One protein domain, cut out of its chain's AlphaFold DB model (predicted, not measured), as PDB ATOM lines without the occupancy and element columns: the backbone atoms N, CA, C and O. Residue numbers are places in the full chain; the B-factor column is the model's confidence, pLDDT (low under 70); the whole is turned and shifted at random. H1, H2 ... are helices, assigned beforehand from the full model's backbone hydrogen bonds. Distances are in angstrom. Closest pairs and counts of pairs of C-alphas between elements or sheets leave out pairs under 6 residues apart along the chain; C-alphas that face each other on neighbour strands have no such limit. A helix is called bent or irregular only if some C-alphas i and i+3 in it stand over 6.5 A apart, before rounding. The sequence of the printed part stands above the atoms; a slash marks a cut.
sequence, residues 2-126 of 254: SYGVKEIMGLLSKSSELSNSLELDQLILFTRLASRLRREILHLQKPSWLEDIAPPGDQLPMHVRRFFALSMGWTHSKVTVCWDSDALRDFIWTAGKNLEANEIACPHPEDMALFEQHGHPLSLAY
ATOM      1  N   SER A   2      98.947 165.503 140.883       48.62
ATOM      2  CA  SER A   2      99.817 165.111 139.759       48.62
ATOM      3  C   SER A   2     100.059 166.300 138.808       48.62
ATOM      4  O   SER A   2     100.244 166.117 137.605       48.62
ATOM      5  N   TYR A   3      99.982 167.532 139.316       54.47
ATOM      6  CA  TYR A   3     100.271 168.708 138.503       54.47
ATOM      7  C   TYR A   3     101.778 168.841 138.334       54.47
ATOM      8  O   TYR A   3     102.537 168.571 139.265       54.47
ATOM      9  N   GLY A   4     102.202 169.265 137.154       64.69
ATOM     10  CA  GLY A   4     103.545 169.769 136.970       64.69
ATOM     11  C   GLY A   4     104.519 168.826 136.302       64.69
ATOM     12  O   GLY A   4     105.335 169.337 135.569       64.69
ATOM     13  N   VAL A   5     104.485 167.496 136.455       75.31
ATOM     14  CA  VAL A   5     105.622 166.688 135.942       75.31
ATOM     15  C   VAL A   5     105.804 166.851 134.428       75.31
ATOM     16  O   VAL A   5     106.913 167.095 133.972       75.31
ATOM     17  N   LYS A   6     104.719 166.823 133.641       80.62
ATOM     18  CA  LYS A   6     104.797 167.076 132.190       80.62
ATOM     19  C   LYS A   6     105.227 168.508 131.857       80.62
ATOM     20  O   LYS A   6     105.978 168.710 130.912       80.62
ATOM     21  N   GLU A   7     104.758 169.489 132.622       83.75
ATOM     22  CA  GLU A   7     105.071 170.908 132.411       83.75
ATOM     23  C   GLU A   7     106.527 171.215 132.794       83.75
ATOM     24  O   GLU A   7     107.238 171.854 132.028       83.75
ATOM     25  N   ILE A   8     107.001 170.660 133.910       81.88
ATOM     26  CA  ILE A   8     108.374 170.701 134.421       81.88
ATOM     27  C   ILE A   8     109.326 169.998 133.453       81.88
ATOM     28  O   ILE A   8     110.366 170.554 133.111       81.88
ATOM     29  N   MET A   9     108.960 168.822 132.936       82.12
ATOM     30  CA  MET A   9     109.722 168.161 131.867       82.12
ATOM     31  C   MET A   9     109.767 169.026 130.601       82.12
ATOM     32  O   MET A   9     110.810 169.142 129.958       82.12
ATOM     33  N   GLY A  10     108.659 169.697 130.275       83.88
ATOM     34  CA  GLY A  10     108.605 170.701 129.216       83.88
ATOM     35  C   GLY A  10     109.567 171.871 129.455       83.88
ATOM     36  O   GLY A  10     110.226 172.307 128.515       83.88
ATOM     37  N   LEU A  11     109.700 172.348 130.695       82.44
ATOM     38  CA  LEU A  11     110.646 173.406 131.072       82.44
ATOM     39  C   LEU A  11     112.102 172.943 130.951       82.44
ATOM     40  O   LEU A  11     112.912 173.660 130.368       82.44
ATOM     41  N   LEU A  12     112.417 171.731 131.418       80.06
ATOM     42  CA  LEU A  12     113.751 171.133 131.292       80.06
ATOM     43  C   LEU A  12     114.184 171.002 129.831       80.06
ATOM     44  O   LEU A  12     115.320 171.320 129.498       80.06
ATOM     45  N   SER A  13     113.274 170.602 128.939       82.56
ATOM     46  CA  SER A  13     113.590 170.488 127.507       82.56
ATOM     47  C   SER A  13     113.861 171.833 126.818       82.56
ATOM     48  O   SER A  13     114.504 171.864 125.772       82.56
ATOM     49  N   LYS A  14     113.376 172.942 127.391       82.50
ATOM     50  CA  LYS A  14     113.525 174.298 126.836       82.50
ATOM     51  C   LYS A  14     114.716 175.064 127.410       82.50
ATOM     52  O   LYS A  14     115.131 176.044 126.803       82.50
ATOM     53  N   SER A  15     115.242 174.648 128.562       81.12
ATOM     54  CA  SER A  15     116.340 175.328 129.251       81.12
ATOM     55  C   SER A  15     117.513 174.376 129.459       81.12
ATOM     56  O   SER A  15     117.550 173.606 130.422       81.12
ATOM     57  N   SER A  16     118.502 174.463 128.565       75.69
ATOM     58  CA  SER A  16     119.737 173.673 128.645       75.69
ATOM     59  C   SER A  16     120.546 173.956 129.916       75.69
ATOM     60  O   SER A  16     121.290 173.103 130.389       75.69
ATOM     61  N   GLU A  17     120.407 175.150 130.496       78.31
ATOM     62  CA  GLU A  17     121.084 175.525 131.743       78.31
ATOM     63  C   GLU A  17     120.492 174.799 132.960       78.31
ATOM     64  O   GLU A  17     121.229 174.328 133.831       78.31
ATOM     65  N   LEU A  18     119.164 174.648 133.003       77.31
ATOM     66  CA  LEU A  18     118.485 173.908 134.069       77.31
ATOM     67  C   LEU A  18     118.733 172.403 133.948       77.31
ATOM     68  O   LEU A  18     119.033 171.759 134.950       77.31
ATOM     69  N   SER A  19     118.672 171.850 132.730       77.00
ATOM     70  CA  SER A  19     118.884 170.411 132.508       77.00
ATOM     71  C   SER A  19     120.286 169.944 132.892       77.00
ATOM     72  O   SER A  19     120.458 168.806 133.313       77.00
ATOM     73  N   ASN A  20     121.287 170.816 132.765       79.75
ATOM     74  CA  ASN A  20     122.674 170.487 133.091       79.75
ATOM     75  C   ASN A  20     123.006 170.663 134.583       79.75
ATOM     76  O   ASN A  20     124.059 170.207 135.023       79.75
ATOM     77  N   SER A  21     122.154 171.346 135.358       79.94
ATOM     78  CA  SER A  21     122.461 171.753 136.740       79.94
ATOM     79  C   SER A  21     121.593 171.094 137.817       79.94
ATOM     80  O   SER A  21     121.975 171.114 139.000       79.94
ATOM     81  N   LEU A  22     120.446 170.524 137.433       86.69
ATOM     82  CA  LEU A  22     119.443 169.976 138.343       86.69
ATOM     83  C   LEU A  22     118.889 168.634 137.872       86.69
ATOM     84  O   LEU A  22     118.520 168.458 136.713       86.69
ATOM     85  N   GLU A  23     118.735 167.721 138.825       90.62
ATOM     86  CA  GLU A  23     117.953 166.500 138.637       90.62
ATOM     87  C   GLU A  23     116.448 166.811 138.682       90.62
ATOM     88  O   GLU A  23     116.008 167.774 139.322       90.62
ATOM     89  N   LEU A  24     115.635 165.977 138.027       88.62
ATOM     90  CA  LEU A  24     114.183 166.172 137.953       88.62
ATOM     91  C   LEU A  24     113.532 166.242 139.343       88.62
ATOM     92  O   LEU A  24     112.705 167.122 139.585       88.62
ATOM     93  N   ASP A  25     113.930 165.365 140.263       91.00
ATOM     94  CA  ASP A  25     113.366 165.314 141.616       91.00
ATOM     95  C   ASP A  25     113.675 166.592 142.400       91.00
ATOM     96  O   ASP A  25     112.799 167.159 143.059       91.00
ATOM     97  N   GLN A  26     114.892 167.121 142.246       93.38
ATOM     98  CA  GLN A  26     115.283 168.395 142.839       93.38
ATOM     99  C   GLN A  26     114.455 169.555 142.280       93.38
ATOM    100  O   GLN A  26     114.036 170.440 143.029       93.38
ATOM    101  N   LEU A  27     114.189 169.554 140.975       92.12
ATOM    102  CA  LEU A  27     113.373 170.581 140.337       92.12
ATOM    103  C   LEU A  27     111.912 170.517 140.798       92.12
ATOM    104  O   LEU A  27     111.305 171.558 141.073       92.12
ATOM    105  N   ILE A  28     111.350 169.312 140.927       92.31
ATOM    106  CA  ILE A  28     109.995 169.090 141.450       92.31
ATOM    107  C   ILE A  28     109.895 169.580 142.896       92.31
ATOM    108  O   ILE A  28     108.958 170.316 143.230       92.31
ATOM    109  N   LEU A  29     110.857 169.211 143.744       94.56
ATOM    110  CA  LEU A  29     110.889 169.623 145.144       94.56
ATOM    111  C   LEU A  29     111.037 171.142 145.271       94.56
ATOM    112  O   LEU A  29     110.217 171.781 145.932       94.56
ATOM    113  N   PHE A  30     112.009 171.741 144.576       95.75
ATOM    114  CA  PHE A  30     112.209 173.190 144.573       95.75
ATOM    115  C   PHE A  30     110.937 173.919 144.142       95.75
ATOM    116  O   PHE A  30     110.481 174.815 144.844       95.75
ATOM    117  N   THR A  31     110.302 173.473 143.055       94.31
ATOM    118  CA  THR A  31     109.044 174.048 142.563       94.31
ATOM    119  C   THR A  31     107.944 173.984 143.620       94.31
ATOM    120  O   THR A  31     107.267 174.988 143.859       94.31
ATOM    121  N   ARG A  32     107.748 172.828 144.268       94.00
ATOM    122  CA  ARG A  32     106.725 172.634 145.310       94.00
ATOM    123  C   ARG A  32     106.940 173.578 146.486       94.00
ATOM    124  O   ARG A  32     106.021 174.314 146.847       94.00
ATOM    125  N   LEU A  33     108.148 173.593 147.047       96.06
ATOM    126  CA  LEU A  33     108.498 174.441 148.189       96.06
ATOM    127  C   LEU A  33     108.383 175.927 147.836       96.06
ATOM    128  O   LEU A  33     107.820 176.720 148.591       96.06
ATOM    129  N   ALA A  34     108.874 176.304 146.660       96.38
ATOM    130  CA  ALA A  34     108.880 177.675 146.188       96.38
ATOM    131  C   ALA A  34     107.477 178.220 145.911       96.38
ATOM    132  O   ALA A  34     107.144 179.324 146.351       96.38
ATOM    133  N   SER A  35     106.624 177.419 145.274       95.38
ATOM    134  CA  SER A  35     105.229 177.785 145.000       95.38
ATOM    135  C   SER A  35     104.460 178.042 146.298       95.38
ATOM    136  O   SER A  35     103.624 178.943 146.358       95.38
ATOM    137  N   ARG A  36     104.775 177.300 147.371       94.88
ATOM    138  CA  ARG A  36     104.185 177.507 148.705       94.88
ATOM    139  C   ARG A  36     104.612 178.809 149.365       94.88
ATOM    140  O   ARG A  36     103.826 179.405 150.096       94.88
ATOM    141  N   LEU A  37     105.822 179.278 149.083       96.50
ATOM    142  CA  LEU A  37     106.356 180.524 149.626       96.50
ATOM    143  C   LEU A  37     106.025 181.759 148.780       96.50
ATOM    144  O   LEU A  37     106.483 182.851 149.108       96.50
ATOM    145  N   ARG A  38     105.182 181.650 147.746       96.50
ATOM    146  CA  ARG A  38     104.794 182.800 146.913       96.50
ATOM    147  C   ARG A  38     104.294 183.993 147.735       96.50
ATOM    148  O   ARG A  38     104.822 185.092 147.579       96.50
ATOM    149  N   ARG A  39     103.311 183.799 148.630       95.75
ATOM    150  CA  ARG A  39     102.760 184.885 149.477       95.75
ATOM    151  C   ARG A  39     103.822 185.532 150.360       95.75
ATOM    152  O   ARG A  39     103.807 186.748 150.541       95.75
ATOM    153  N   GLU A  40     104.736 184.716 150.886       96.50
ATOM    154  CA  GLU A  40     105.879 185.170 151.679       96.50
ATOM    155  C   GLU A  40     106.758 186.112 150.865       96.50
ATOM    156  O   GLU A  40     107.009 187.242 151.279       96.50
ATOM    157  N   ILE A  41     107.167 185.662 149.680       97.50
ATOM    158  CA  ILE A  41     108.024 186.421 148.774       97.50
ATOM    159  C   ILE A  41     107.325 187.717 148.349       97.50
ATOM    160  O   ILE A  41     107.933 188.783 148.438       97.50
ATOM    161  N   LEU A  42     106.049 187.642 147.950       97.19
ATOM    162  CA  LEU A  42     105.242 188.768 147.473       97.19
ATOM    163  C   LEU A  42     105.112 189.880 148.521       97.19
ATOM    164  O   LEU A  42     105.380 191.044 148.227       97.19
ATOM    165  N   HIS A  43     104.714 189.546 149.752       95.62
ATOM    166  CA  HIS A  43     104.459 190.559 150.785       95.62
ATOM    167  C   HIS A  43     105.725 191.194 151.368       95.62
ATOM    168  O   HIS A  43     105.626 192.180 152.101       95.62
ATOM    169  N   LEU A  44     106.899 190.669 151.016       95.12
ATOM    170  CA  LEU A  44     108.195 191.257 151.340       95.12
ATOM    171  C   LEU A  44     108.756 192.142 150.217       95.12
ATOM    172  O   LEU A  44     109.711 192.878 150.460       95.12
ATOM    173  N   GLN A  45     108.143 192.148 149.028       95.88
ATOM    174  CA  GLN A  45     108.481 193.098 147.960       95.88
ATOM    175  C   GLN A  45     107.982 194.509 148.281       95.88
ATOM    176  O   GLN A  45     107.252 194.715 149.246       95.88
ATOM    177  N   LYS A  46     108.343 195.514 147.474       94.56
ATOM    178  CA  LYS A  46     107.842 196.906 147.579       94.56
ATOM    179  C   LYS A  46     106.307 197.007 147.410       94.56
ATOM    180  O   LYS A  46     105.717 196.132 146.785       94.56
ATOM    181  N   PRO A  47     105.627 198.059 147.926       94.06
ATOM    182  CA  PRO A  47     104.161 198.101 147.921       94.06
ATOM    183  C   PRO A  47     103.593 198.202 146.507       94.06
ATOM    184  O   PRO A  47     102.495 197.736 146.254       94.06
ATOM    185  N   SER A  48     104.351 198.802 145.590       94.94
ATOM    186  CA  SER A  48     104.017 198.938 144.174       94.94
ATOM    187  C   SER A  48     104.354 197.702 143.336       94.94
ATOM    188  O   SER A  48     104.254 197.766 142.113       94.94
ATOM    189  N   TRP A  49     104.805 196.603 143.952       95.81
ATOM    190  CA  TRP A  49     105.121 195.383 143.218       95.81
ATOM    191  C   TRP A  49     103.850 194.763 142.630       95.81
ATOM    192  O   TRP A  49     102.825 194.667 143.306       95.81
ATOM    193  N   LEU A  50     103.922 194.341 141.369       94.44
ATOM    194  CA  LEU A  50     102.795 193.726 140.679       94.44
ATOM    195  C   LEU A  50     102.666 192.263 141.097       94.44
ATOM    196  O   LEU A  50     103.611 191.489 140.998       94.44
ATOM    197  N   GLU A  51     101.475 191.882 141.552       94.06
ATOM    198  CA  GLU A  51     101.211 190.550 142.108       94.06
ATOM    199  C   GLU A  51     101.445 189.401 141.112       94.06
ATOM    200  O   GLU A  51     101.798 188.287 141.511       94.06
ATOM    201  N   ASP A  52     101.267 189.668 139.821       93.94
ATOM    202  CA  ASP A  52     101.413 188.676 138.755       93.94
ATOM    203  C   ASP A  52     102.859 188.508 138.273       93.94
ATOM    204  O   ASP A  52     103.136 187.605 137.490       93.94
ATOM    205  N   ILE A  53     103.786 189.336 138.763       95.50
ATOM    206  CA  ILE A  53     105.192 189.309 138.359       95.50
ATOM    207  C   ILE A  53     106.024 188.736 139.503       95.50
ATOM    208  O   ILE A  53     105.990 189.248 140.623       95.50
ATOM    209  N   ALA A  54     106.795 187.690 139.229       96.69
ATOM    210  CA  ALA A  54     107.748 187.157 140.192       96.69
ATOM    211  C   ALA A  54     108.958 188.099 140.335       96.69
ATOM    212  O   ALA A  54     109.452 188.607 139.327       96.69
ATOM    213  N   PRO A  55     109.466 188.348 141.555       96.50
ATOM    214  CA  PRO A  55     110.689 189.123 141.725       96.50
ATOM    215  C   PRO A  55     111.911 188.352 141.218       96.50
ATOM    216  O   PRO A  55     111.904 187.121 141.255       96.50
ATOM    217  N   PRO A  56     112.970 189.050 140.779       95.62
ATOM    218  CA  PRO A  56     114.244 188.419 140.458       95.62
ATOM    219  C   PRO A  56     114.899 187.792 141.703       95.62
ATOM    220  O   PRO A  56     114.547 188.090 142.850       95.62
ATOM    221  N   GLY A  57     115.843 186.884 141.481       92.69
ATOM    222  CA  GLY A  57     116.485 186.042 142.491       92.69
ATOM    223  C   GLY A  57     117.364 186.807 143.478       92.69
ATOM    224  O   GLY A  57     117.541 186.376 144.623       92.69
ATOM    225  N   ASP A  58     117.882 187.965 143.078       93.81
ATOM    226  CA  ASP A  58     118.596 188.907 143.944       93.81
ATOM    227  C   ASP A  58     117.661 189.597 144.957       93.81
ATOM    228  O   ASP A  58     118.093 189.925 146.066       93.81
ATOM    229  N   GLN A  59     116.373 189.727 144.623       95.81
ATOM    230  CA  GLN A  59     115.305 190.297 145.458       95.81
ATOM    231  C   GLN A  59     114.541 189.254 146.286       95.81
ATOM    232  O   GLN A  59     113.602 189.595 147.018       95.81
ATOM    233  N   LEU A  60     114.942 187.981 146.222       96.94
ATOM    234  CA  LEU A  60     114.410 186.976 147.131       96.94
ATOM    235  C   LEU A  60     114.797 187.301 148.583       96.94
ATOM    236  O   LEU A  60     115.979 187.521 148.879       96.94
ATOM    237  N   PRO A  61     113.838 187.257 149.527       96.88
ATOM    238  CA  PRO A  61     114.132 187.455 150.938       96.88
ATOM    239  C   PRO A  61     115.206 186.490 151.448       96.88
ATOM    240  O   PRO A  61     115.197 185.298 151.135       96.88
ATOM    241  N   MET A  62     116.124 186.991 152.280       97.25
ATOM    242  CA  MET A  62     117.276 186.209 152.743       97.25
ATOM    243  C   MET A  62     116.870 184.917 153.468       97.25
ATOM    244  O   MET A  62     117.497 183.882 153.256       97.25
ATOM    245  N   HIS A  63     115.820 184.943 154.293       97.69
ATOM    246  CA  HIS A  63     115.334 183.748 154.993       97.69
ATOM    247  C   HIS A  63     114.714 182.721 154.043       97.69
ATOM    248  O   HIS A  63     114.906 181.529 154.249       97.69
ATOM    249  N   VAL A  64     114.060 183.159 152.965       98.12
ATOM    250  CA  VAL A  64     113.542 182.267 151.914       98.12
ATOM    251  C   VAL A  64     114.695 181.614 151.145       98.12
ATOM    252  O   VAL A  64     114.714 180.395 150.986       98.12
ATOM    253  N   ARG A  65     115.717 182.388 150.747       97.94
ATOM    254  CA  ARG A  65     116.919 181.825 150.099       97.94
ATOM    255  C   ARG A  65     117.639 180.827 150.996       97.94
ATOM    256  O   ARG A  65     118.029 179.758 150.535       97.94
ATOM    257  N   ARG A  66     117.794 181.167 152.280       98.44
ATOM    258  CA  ARG A  66     118.413 180.290 153.279       98.44
ATOM    259  C   ARG A  66     117.611 179.004 153.466       98.44
ATOM    260  O   ARG A  66     118.211 177.941 153.560       98.44
ATOM    261  N   PHE A  67     116.283 179.086 153.484       98.50
ATOM    262  CA  PHE A  67     115.419 177.910 153.559       98.50
ATOM    263  C   PHE A  67     115.626 176.969 152.367       98.50
ATOM    264  O   PHE A  67     115.847 175.779 152.583       98.50
ATOM    265  N   PHE A  68     115.627 177.483 151.132       98.25
ATOM    266  CA  PHE A  68     115.892 176.652 149.953       98.25
ATOM    267  C   PHE A  68     117.300 176.062 149.968       98.25
ATOM    268  O   PHE A  68     117.469 174.882 149.690       98.25
ATOM    269  N   ALA A  69     118.304 176.855 150.339       98.19
ATOM    270  CA  ALA A  69     119.682 176.393 150.431       98.19
ATOM    271  C   ALA A  69     119.836 175.222 151.410       98.19
ATOM    272  O   ALA A  69     120.433 174.209 151.063       98.19
ATOM    273  N   LEU A  70     119.237 175.327 152.600       98.31
ATOM    274  CA  LEU A  70     119.254 174.253 153.594       98.31
ATOM    275  C   LEU A  70     118.458 173.030 153.130       98.31
ATOM    276  O   LEU A  70     118.973 171.922 153.191       98.31
ATOM    277  N   SER A  71     117.242 173.238 152.618       97.81
ATOM    278  CA  SER A  71     116.340 172.144 152.229       97.81
ATOM    279  C   SER A  71     116.847 171.350 151.026       97.81
ATOM    280  O   SER A  71     116.593 170.157 150.929       97.81
ATOM    281  N   MET A  72     117.565 172.008 150.113       97.00
ATOM    282  CA  MET A  72     118.082 171.395 148.887       97.00
ATOM    283  C   MET A  72     119.565 171.005 148.983       97.00
ATOM    284  O   MET A  72     120.113 170.453 148.030       97.00
ATOM    285  N   GLY A  73     120.252 171.343 150.081       96.62
ATOM    286  CA  GLY A  73     121.710 171.206 150.181       96.62
ATOM    287  C   GLY A  73     122.468 172.070 149.162       96.62
ATOM    288  O   GLY A  73     123.500 171.662 148.634       96.62
ATOM    289  N   TRP A  74     121.936 173.246 148.824       97.06
ATOM    290  CA  TRP A  74     122.487 174.150 147.809       97.06
ATOM    291  C   TRP A  74     123.203 175.353 148.420       97.06
ATOM    292  O   TRP A  74     122.974 175.742 149.563       97.06
ATOM    293  N   THR A  75     124.032 176.016 147.613       96.81
ATOM    294  CA  THR A  75     124.552 177.347 147.946       96.81
ATOM    295  C   THR A  75     123.500 178.422 147.660       96.81
ATOM    296  O   THR A  75     122.627 178.247 146.809       96.81
ATOM    297  N   HIS A  76     123.603 179.584 148.318       96.12
ATOM    298  CA  HIS A  76     122.715 180.722 148.034       96.12
ATOM    299  C   HIS A  76     122.786 181.162 146.563       96.12
ATOM    300  O   HIS A  76     121.763 181.495 145.975       96.12
ATOM    301  N   SER A  77     123.980 181.119 145.963       94.88
ATOM    302  CA  SER A  77     124.169 181.449 144.547       94.88
ATOM    303  C   SER A  77     123.438 180.460 143.637       94.88
ATOM    304  O   SER A  77     122.748 180.900 142.723       94.88
ATOM    305  N   LYS A  78     123.488 179.150 143.931       94.38
ATOM    306  CA  LYS A  78     122.727 178.149 143.168       94.38
ATOM    307  C   LYS A  78     121.220 178.401 143.264       94.38
ATOM    308  O   LYS A  78     120.551 178.344 142.242       94.38
ATOM    309  N   VAL A  79     120.696 178.742 144.446       96.19
ATOM    310  CA  VAL A  79     119.275 179.112 144.618       96.19
ATOM    311  C   VAL A  79     118.899 180.309 143.741       96.19
ATOM    312  O   VAL A  79     117.882 180.253 143.057       96.19
ATOM    313  N   THR A  80     119.716 181.368 143.739       94.56
ATOM    314  CA  THR A  80     119.490 182.555 142.901       94.56
ATOM    315  C   THR A  80     119.506 182.201 141.416       94.56
ATOM    316  O   THR A  80     118.534 182.499 140.739       94.56
ATOM    317  N   VAL A  81     120.516 181.469 140.934       91.88
ATOM    318  CA  VAL A  81     120.605 181.043 139.522       91.88
ATOM    319  C   VAL A  81     119.409 180.181 139.111       91.88
ATOM    320  O   VAL A  81     118.838 180.389 138.045       91.88
ATOM    321  N   CYS A  82     118.990 179.238 139.959       92.25
ATOM    322  CA  CYS A  82     117.827 178.399 139.667       92.25
ATOM    323  C   CYS A  82     116.542 179.235 139.597       92.25
ATOM    324  O   CYS A  82     115.724 179.031 138.706       92.25
ATOM    325  N   TRP A  83     116.367 180.184 140.519       95.19
ATOM    326  CA  TRP A  83     115.216 181.086 140.518       95.19
ATOM    327  C   TRP A  83     115.232 182.082 139.353       95.19
ATOM    328  O   TRP A  83     114.172 182.437 138.858       95.19
ATOM    329  N   ASP A  84     116.403 182.528 138.904       93.06
ATOM    330  CA  ASP A  84     116.540 183.505 137.817       93.06
ATOM    331  C   ASP A  84     116.259 182.924 136.428       93.06
ATOM    332  O   ASP A  84     116.149 183.675 135.460       93.06
ATOM    333  N   SER A  85     116.057 181.610 136.310       90.75
ATOM    334  CA  SER A  85     115.525 181.035 135.080       90.75
ATOM    335  C   SER A  85     114.074 181.480 134.869       90.75
ATOM    336  O   SER A  85     113.162 180.959 135.513       90.75
ATOM    337  N   ASP A  86     113.856 182.416 133.939       86.56
ATOM    338  CA  ASP A  86     112.553 183.050 133.679       86.56
ATOM    339  C   ASP A  86     111.406 182.034 133.561       86.56
ATOM    340  O   ASP A  86     110.377 182.160 134.223       86.56
ATOM    341  N   ALA A  87     111.613 180.966 132.787       87.94
ATOM    342  CA  ALA A  87     110.590 179.952 132.555       87.94
ATOM    343  C   ALA A  87     110.211 179.181 133.835       87.94
ATOM    344  O   ALA A  87     109.036 178.875 134.046       87.94
ATOM    345  N   LEU A  88     111.185 178.877 134.701       91.62
ATOM    346  CA  LEU A  88     110.937 178.196 135.974       91.62
ATOM    347  C   LEU A  88     110.303 179.145 136.992       91.62
ATOM    348  O   LEU A  88     109.340 178.773 137.663       91.62
ATOM    349  N   ARG A  89     110.816 180.371 137.085       94.75
ATOM    350  CA  ARG A  89     110.317 181.419 137.974       94.75
ATOM    351  C   ARG A  89     108.840 181.699 137.742       94.75
ATOM    352  O   ARG A  89     108.042 181.655 138.678       94.75
ATOM    353  N   ASP A  90     108.471 181.954 136.492       94.00
ATOM    354  CA  ASP A  90     107.110 182.330 136.115       94.00
ATOM    355  C   ASP A  90     106.149 181.146 136.293       94.00
ATOM    356  O   ASP A  90     105.005 181.316 136.734       94.00
ATOM    357  N   PHE A  91     106.635 179.925 136.045       93.88
ATOM    358  CA  PHE A  91     105.904 178.699 136.345       93.88
ATOM    359  C   PHE A  91     105.640 178.539 137.846       93.88
ATOM    360  O   PHE A  91     104.485 178.364 138.236       93.88
ATOM    361  N   ILE A  92     106.667 178.655 138.694       95.25
ATOM    362  CA  ILE A  92     106.548 178.603 140.162       95.25
ATOM    363  C   ILE A  92     105.561 179.661 140.659       95.25
ATOM    364  O   ILE A  92     104.706 179.386 141.504       95.25
ATOM    365  N   TRP A  93     105.652 180.877 140.127       96.62
ATOM    366  CA  TRP A  93     104.793 181.984 140.532       96.62
ATOM    367  C   TRP A  93     103.326 181.735 140.176       96.62
ATOM    368  O   TRP A  93     102.431 181.925 141.004       96.62
ATOM    369  N   THR A  94     103.076 181.238 138.967       94.19
ATOM    370  CA  THR A  94     101.732 180.876 138.502       94.19
ATOM    371  C   THR A  94     101.178 179.685 139.284       94.19
ATOM    372  O   THR A  94     100.028 179.707 139.728       94.19
ATOM    373  N   ALA A  95     102.000 178.660 139.521       92.12
ATOM    374  CA  ALA A  95     101.637 177.494 140.318       92.12
ATOM    375  C   ALA A  95     101.270 177.891 141.755       92.12
ATOM    376  O   ALA A  95     100.235 177.459 142.259       92.12
ATOM    377  N   GLY A  96     102.048 178.774 142.389       92.81
ATOM    378  CA  GLY A  96     101.745 179.322 143.713       92.81
ATOM    379  C   GLY A  96     100.397 180.042 143.758       92.81
ATOM    380  O   GLY A  96      99.574 179.754 144.625       92.81
ATOM    381  N   LYS A  97     100.112 180.903 142.773       92.19
ATOM    382  CA  LYS A  97      98.815 181.595 142.664       92.19
ATOM    383  C   LYS A  97      97.651 180.604 142.547       92.19
ATOM    384  O   LYS A  97      96.629 180.754 143.214       92.19
ATOM    385  N   ASN A  98      97.821 179.551 141.749       89.69
ATOM    386  CA  ASN A  98      96.819 178.494 141.610       89.69
ATOM    387  C   ASN A  98      96.637 177.692 142.907       89.69
ATOM    388  O   ASN A  98      95.515 177.306 143.224       89.69
ATOM    389  N   LEU A  99      97.704 177.444 143.669       87.50
ATOM    390  CA  LEU A  99      97.625 176.766 144.968       87.50
ATOM    391  C   LEU A  99      96.868 177.587 146.016       87.50
ATOM    392  O   LEU A  99      96.213 177.004 146.870       87.50
ATOM    393  N   GLU A 100      96.955 178.914 145.963       84.62
ATOM    394  CA  GLU A 100      96.201 179.808 146.849       84.62
ATOM    395  C   GLU A 100      94.709 179.829 146.490       84.62
ATOM    396  O   GLU A 100      93.843 179.779 147.368       84.62
ATOM    397  N   ALA A 101      94.400 179.867 145.190       80.00
ATOM    398  CA  ALA A 101      93.028 179.830 144.695       80.00
ATOM    399  C   ALA A 101      92.348 178.478 144.977       80.00
ATOM    400  O   ALA A 101      91.167 178.430 145.335       80.00
ATOM    401  N   ASN A 102      93.086 177.372 144.877       69.25
ATOM    402  CA  ASN A 102      92.578 176.009 145.061       69.25
ATOM    403  C   ASN A 102      92.683 175.517 146.515       69.25
ATOM    404  O   ASN A 102      93.303 176.161 147.353       69.25
ATOM    405  N   GLU A 103      91.995 174.411 146.835       62.50
ATOM    406  CA  GLU A 103      91.914 173.839 148.191       62.50
ATOM    407  C   GLU A 103      93.270 173.781 148.921       62.50
ATOM    408  O   GLU A 103      94.318 173.655 148.289       62.50
ATOM    409  N   ILE A 104      93.237 173.808 150.265       66.56
ATOM    410  CA  ILE A 104      94.407 173.534 151.112       66.56
ATOM    411  C   ILE A 104      94.897 172.144 150.741       66.56
ATOM    412  O   ILE A 104      94.332 171.128 151.148       66.56
ATOM    413  N   ALA A 105      95.889 172.103 149.867       67.81
ATOM    414  CA  ALA A 105      96.322 170.835 149.347       67.81
ATOM    415  C   ALA A 105      97.000 170.070 150.481       67.81
ATOM    416  O   ALA A 105      97.798 170.656 151.215       67.81
ATOM    417  N   CYS A 106      96.684 168.777 150.596       72.12
ATOM    418  CA  CYS A 106      97.352 167.915 151.559       72.12
ATOM    419  C   CYS A 106      98.863 168.070 151.366       72.12
ATOM    420  O   CYS A 106      99.345 167.855 150.244       72.12
ATOM    421  N   PRO A 107      99.596 168.476 152.411       77.38
ATOM    422  CA  PRO A 107     101.021 168.642 152.285       77.38
ATOM    423  C   PRO A 107     101.669 167.290 151.999       77.38
ATOM    424  O   PRO A 107     101.234 166.256 152.514       77.38
ATOM    425  N   HIS A 108     102.703 167.291 151.159       85.56
ATOM    426  CA  HIS A 108     103.532 166.106 151.017       85.56
ATOM    427  C   HIS A 108     104.329 165.924 152.320       85.56
ATOM    428  O   HIS A 108     104.859 166.920 152.822       85.56
ATOM    429  N   PRO A 109     104.439 164.705 152.881       87.00
ATOM    430  CA  PRO A 109     105.134 164.490 154.154       87.00
ATOM    431  C   PRO A 109     106.568 165.035 154.166       87.00
ATOM    432  O   PRO A 109     106.981 165.672 155.126       87.00
ATOM    433  N   GLU A 110     107.287 164.859 153.058       91.56
ATOM    434  CA  GLU A 110     108.634 165.406 152.861       91.56
ATOM    435  C   GLU A 110     108.676 166.941 152.932       91.56
ATOM    436  O   GLU A 110     109.547 167.496 153.594       91.56
ATOM    437  N   ASP A 111     107.705 167.637 152.320       93.06
ATOM    438  CA  ASP A 111     107.662 169.101 152.384       93.06
ATOM    439  C   ASP A 111     107.487 169.556 153.838       93.06
ATOM    440  O   ASP A 111     108.168 170.474 154.287       93.06
ATOM    441  N   MET A 112     106.588 168.900 154.585       90.44
ATOM    442  CA  MET A 112     106.356 169.215 156.000       90.44
ATOM    443  C   MET A 112     107.621 169.045 156.825       90.44
ATOM    444  O   MET A 112     107.944 169.940 157.601       90.44
ATOM    445  N   ALA A 113     108.340 167.939 156.631       92.44
ATOM    446  CA  ALA A 113     109.584 167.672 157.340       92.44
ATOM    447  C   ALA A 113     110.631 168.765 157.065       92.44
ATOM    448  O   ALA A 113     111.241 169.282 158.000       92.44
ATOM    449  N   LEU A 114     110.778 169.196 155.808       96.50
ATOM    450  CA  LEU A 114     111.702 170.275 155.438       96.50
ATOM    451  C   LEU A 114     111.299 171.620 156.057       96.50
ATOM    452  O   LEU A 114     112.147 172.339 156.592       96.50
ATOM    453  N   PHE A 115     110.008 171.968 156.040       95.75
ATOM    454  CA  PHE A 115     109.520 173.177 156.712       95.75
ATOM    455  C   PHE A 115     109.702 173.112 158.227       95.75
ATOM    456  O   PHE A 115     110.072 174.115 158.832       95.75
ATOM    457  N   GLU A 116     109.492 171.956 158.843       93.00
ATOM    458  CA  GLU A 116     109.691 171.791 160.276       93.00
ATOM    459  C   GLU A 116     111.165 171.935 160.663       93.00
ATOM    460  O   GLU A 116     111.494 172.693 161.579       93.00
ATOM    461  N   GLN A 117     112.050 171.269 159.922       96.12
ATOM    462  CA  GLN A 117     113.484 171.229 160.193       96.12
ATOM    463  C   GLN A 117     114.194 172.546 159.849       96.12
ATOM    464  O   GLN A 117     115.037 173.020 160.614       96.12
ATOM    465  N   HIS A 118     113.878 173.145 158.700       97.75
ATOM    466  CA  HIS A 118     114.610 174.296 158.157       97.75
ATOM    467  C   HIS A 118     113.770 175.571 158.068       97.75
ATOM    468  O   HIS A 118     114.323 176.669 158.139       97.75
ATOM    469  N   GLY A 119     112.449 175.455 157.921       96.94
ATOM    470  CA  GLY A 119     111.539 176.592 157.770       96.94
ATOM    471  C   GLY A 119     111.188 177.270 159.096       96.94
ATOM    472  O   GLY A 119     111.328 178.488 159.218       96.94
ATOM    473  N   HIS A 120     110.773 176.514 160.115       94.62
ATOM    474  CA  HIS A 120     110.306 177.081 161.388       94.62
ATOM    475  C   HIS A 120     111.343 177.957 162.101       94.62
ATOM    476  O   HIS A 120     110.953 179.028 162.584       94.62
ATOM    477  N   PRO A 121     112.646 177.598 162.151       96.31
ATOM    478  CA  PRO A 121     113.675 178.486 162.700       96.31
ATOM    479  C   PRO A 121     113.773 179.833 161.964       96.31
ATOM    480  O   PRO A 121     114.239 180.819 162.528       96.31
ATOM    481  N   LEU A 122     113.309 179.881 160.713       96.81
ATOM    482  CA  LEU A 122     113.299 181.048 159.833       96.81
ATOM    483  C   LEU A 122     111.919 181.728 159.759       96.81
ATOM    484  O   LEU A 122     111.716 182.603 158.922       96.81
ATOM    485  N   SER A 123     110.980 181.352 160.637       96.06
ATOM    486  CA  SER A 123     109.582 181.820 160.631       96.06
ATOM    487  C   SER A 123     108.834 181.535 159.323       96.06
ATOM    488  O   SER A 123     107.999 182.324 158.883       96.06
ATOM    489  N   LEU A 124     109.138 180.393 158.702       96.56
ATOM    490  CA  LEU A 124     108.450 179.864 157.529       96.56
ATOM    491  C   LEU A 124     107.773 178.546 157.893       96.56
ATOM    492  O   LEU A 124     108.407 177.676 158.479       96.56
ATOM    493  N   ALA A 125     106.512 178.371 157.529       94.38
ATOM    494  CA  ALA A 125     105.825 177.092 157.627       94.38
ATOM    495  C   ALA A 125     105.185 176.746 156.285       94.38
ATOM    496  O   ALA A 125     104.921 177.625 155.462       94.38
ATOM    497  N   TYR A 126     104.868 175.463 156.102       92.44
ATOM    498  CA  TYR A 126     104.066 175.027 154.959       92.44
ATOM    499  C   TYR A 126     102.725 175.774 154.915       92.44
ATOM    500  O   TYR A 126     102.238 176.166 153.855       92.44
TER     501      TYR A 126
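What this domain is: This is residues 2 to 126 of the 254 residues of the protein "CxC5 domain-containing protein" of Galerina marginata (strain CBS 339.88) (UniProt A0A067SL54). A rounded cluster of crossed helices is built round H3, which runs through the middle. H7 crosses H3, H5 packs on it, H8 and H6 pack on H5, and H1 and H2 make a corner at one end. The printed part has 125 residues with eight named helices, H1 to H8 in order, and no named strand: all helix. It is compact, with a radius of gyration of the C-alphas of 13.6 A and spans of 35 by 34 by 32 A.

How they stand to each other: H1, residues 5 to 14, and H2, residues 16 to 21, only just touch, and only at the corner: C-alphas 12 and 19 are closest, 5.3 A. H3, residues 24 to 36, is the hub. With residues 24 to 28 alone it touches H1; C-alphas 28 and 8 are closest, 7.4 A. H4 is residues 38 to 44. H5, residues 62 to 72, touches H3 at 32 degrees, a tilt only just shallow; C-alphas 72 and 26 are closest, 7.3 A. H6, residues 76 to 84, touches H5 about perpendicular, at 84 degrees; C-alphas 76 and 69 are closest, 5.8 A. H7, residues 86 to 101, touches H3 at a steep tilt of 50 degrees, with residues 92 to 99 alone meeting 31 to 36 alone; C-alphas 96 and 35 are closest, 4.0 A. H7 only just touches H4, with 3 pairs of C-alphas within 8 A; C-alphas 96 and 38 are closest, 5.6 A. H8, residues 109 to 122, touches H5; C-alphas 119 and 67 are closest, 5.9 A. H1 and H8 are apart. In H1 to H7 every O i to N i+4 pair is within hydrogen-bond range; in H8, 7 of 10.

Where its parts are: H1 begins at C-alpha 5, (105.622, 166.688, 135.942). H3 measures 18.5 A, H7 22.6 A and H8 19.3 A. H8 is only just irregular, C-alphas 117 and 120 being 6.8 A apart, and ends at C-alpha 122, (113.299, 181.048, 159.833).

The domain as a whole: The C-alphas farthest apart, of Asn 20 and Pro 47, are 36.4 A apart. The printed part has no cut. The link from H4 to H5, residues 45 to 61, is long; residues 101 to 106, of which 101 belongs to H7, stand free. The pLDDT is under 70 at residues 2 to 4 and 102 to 105.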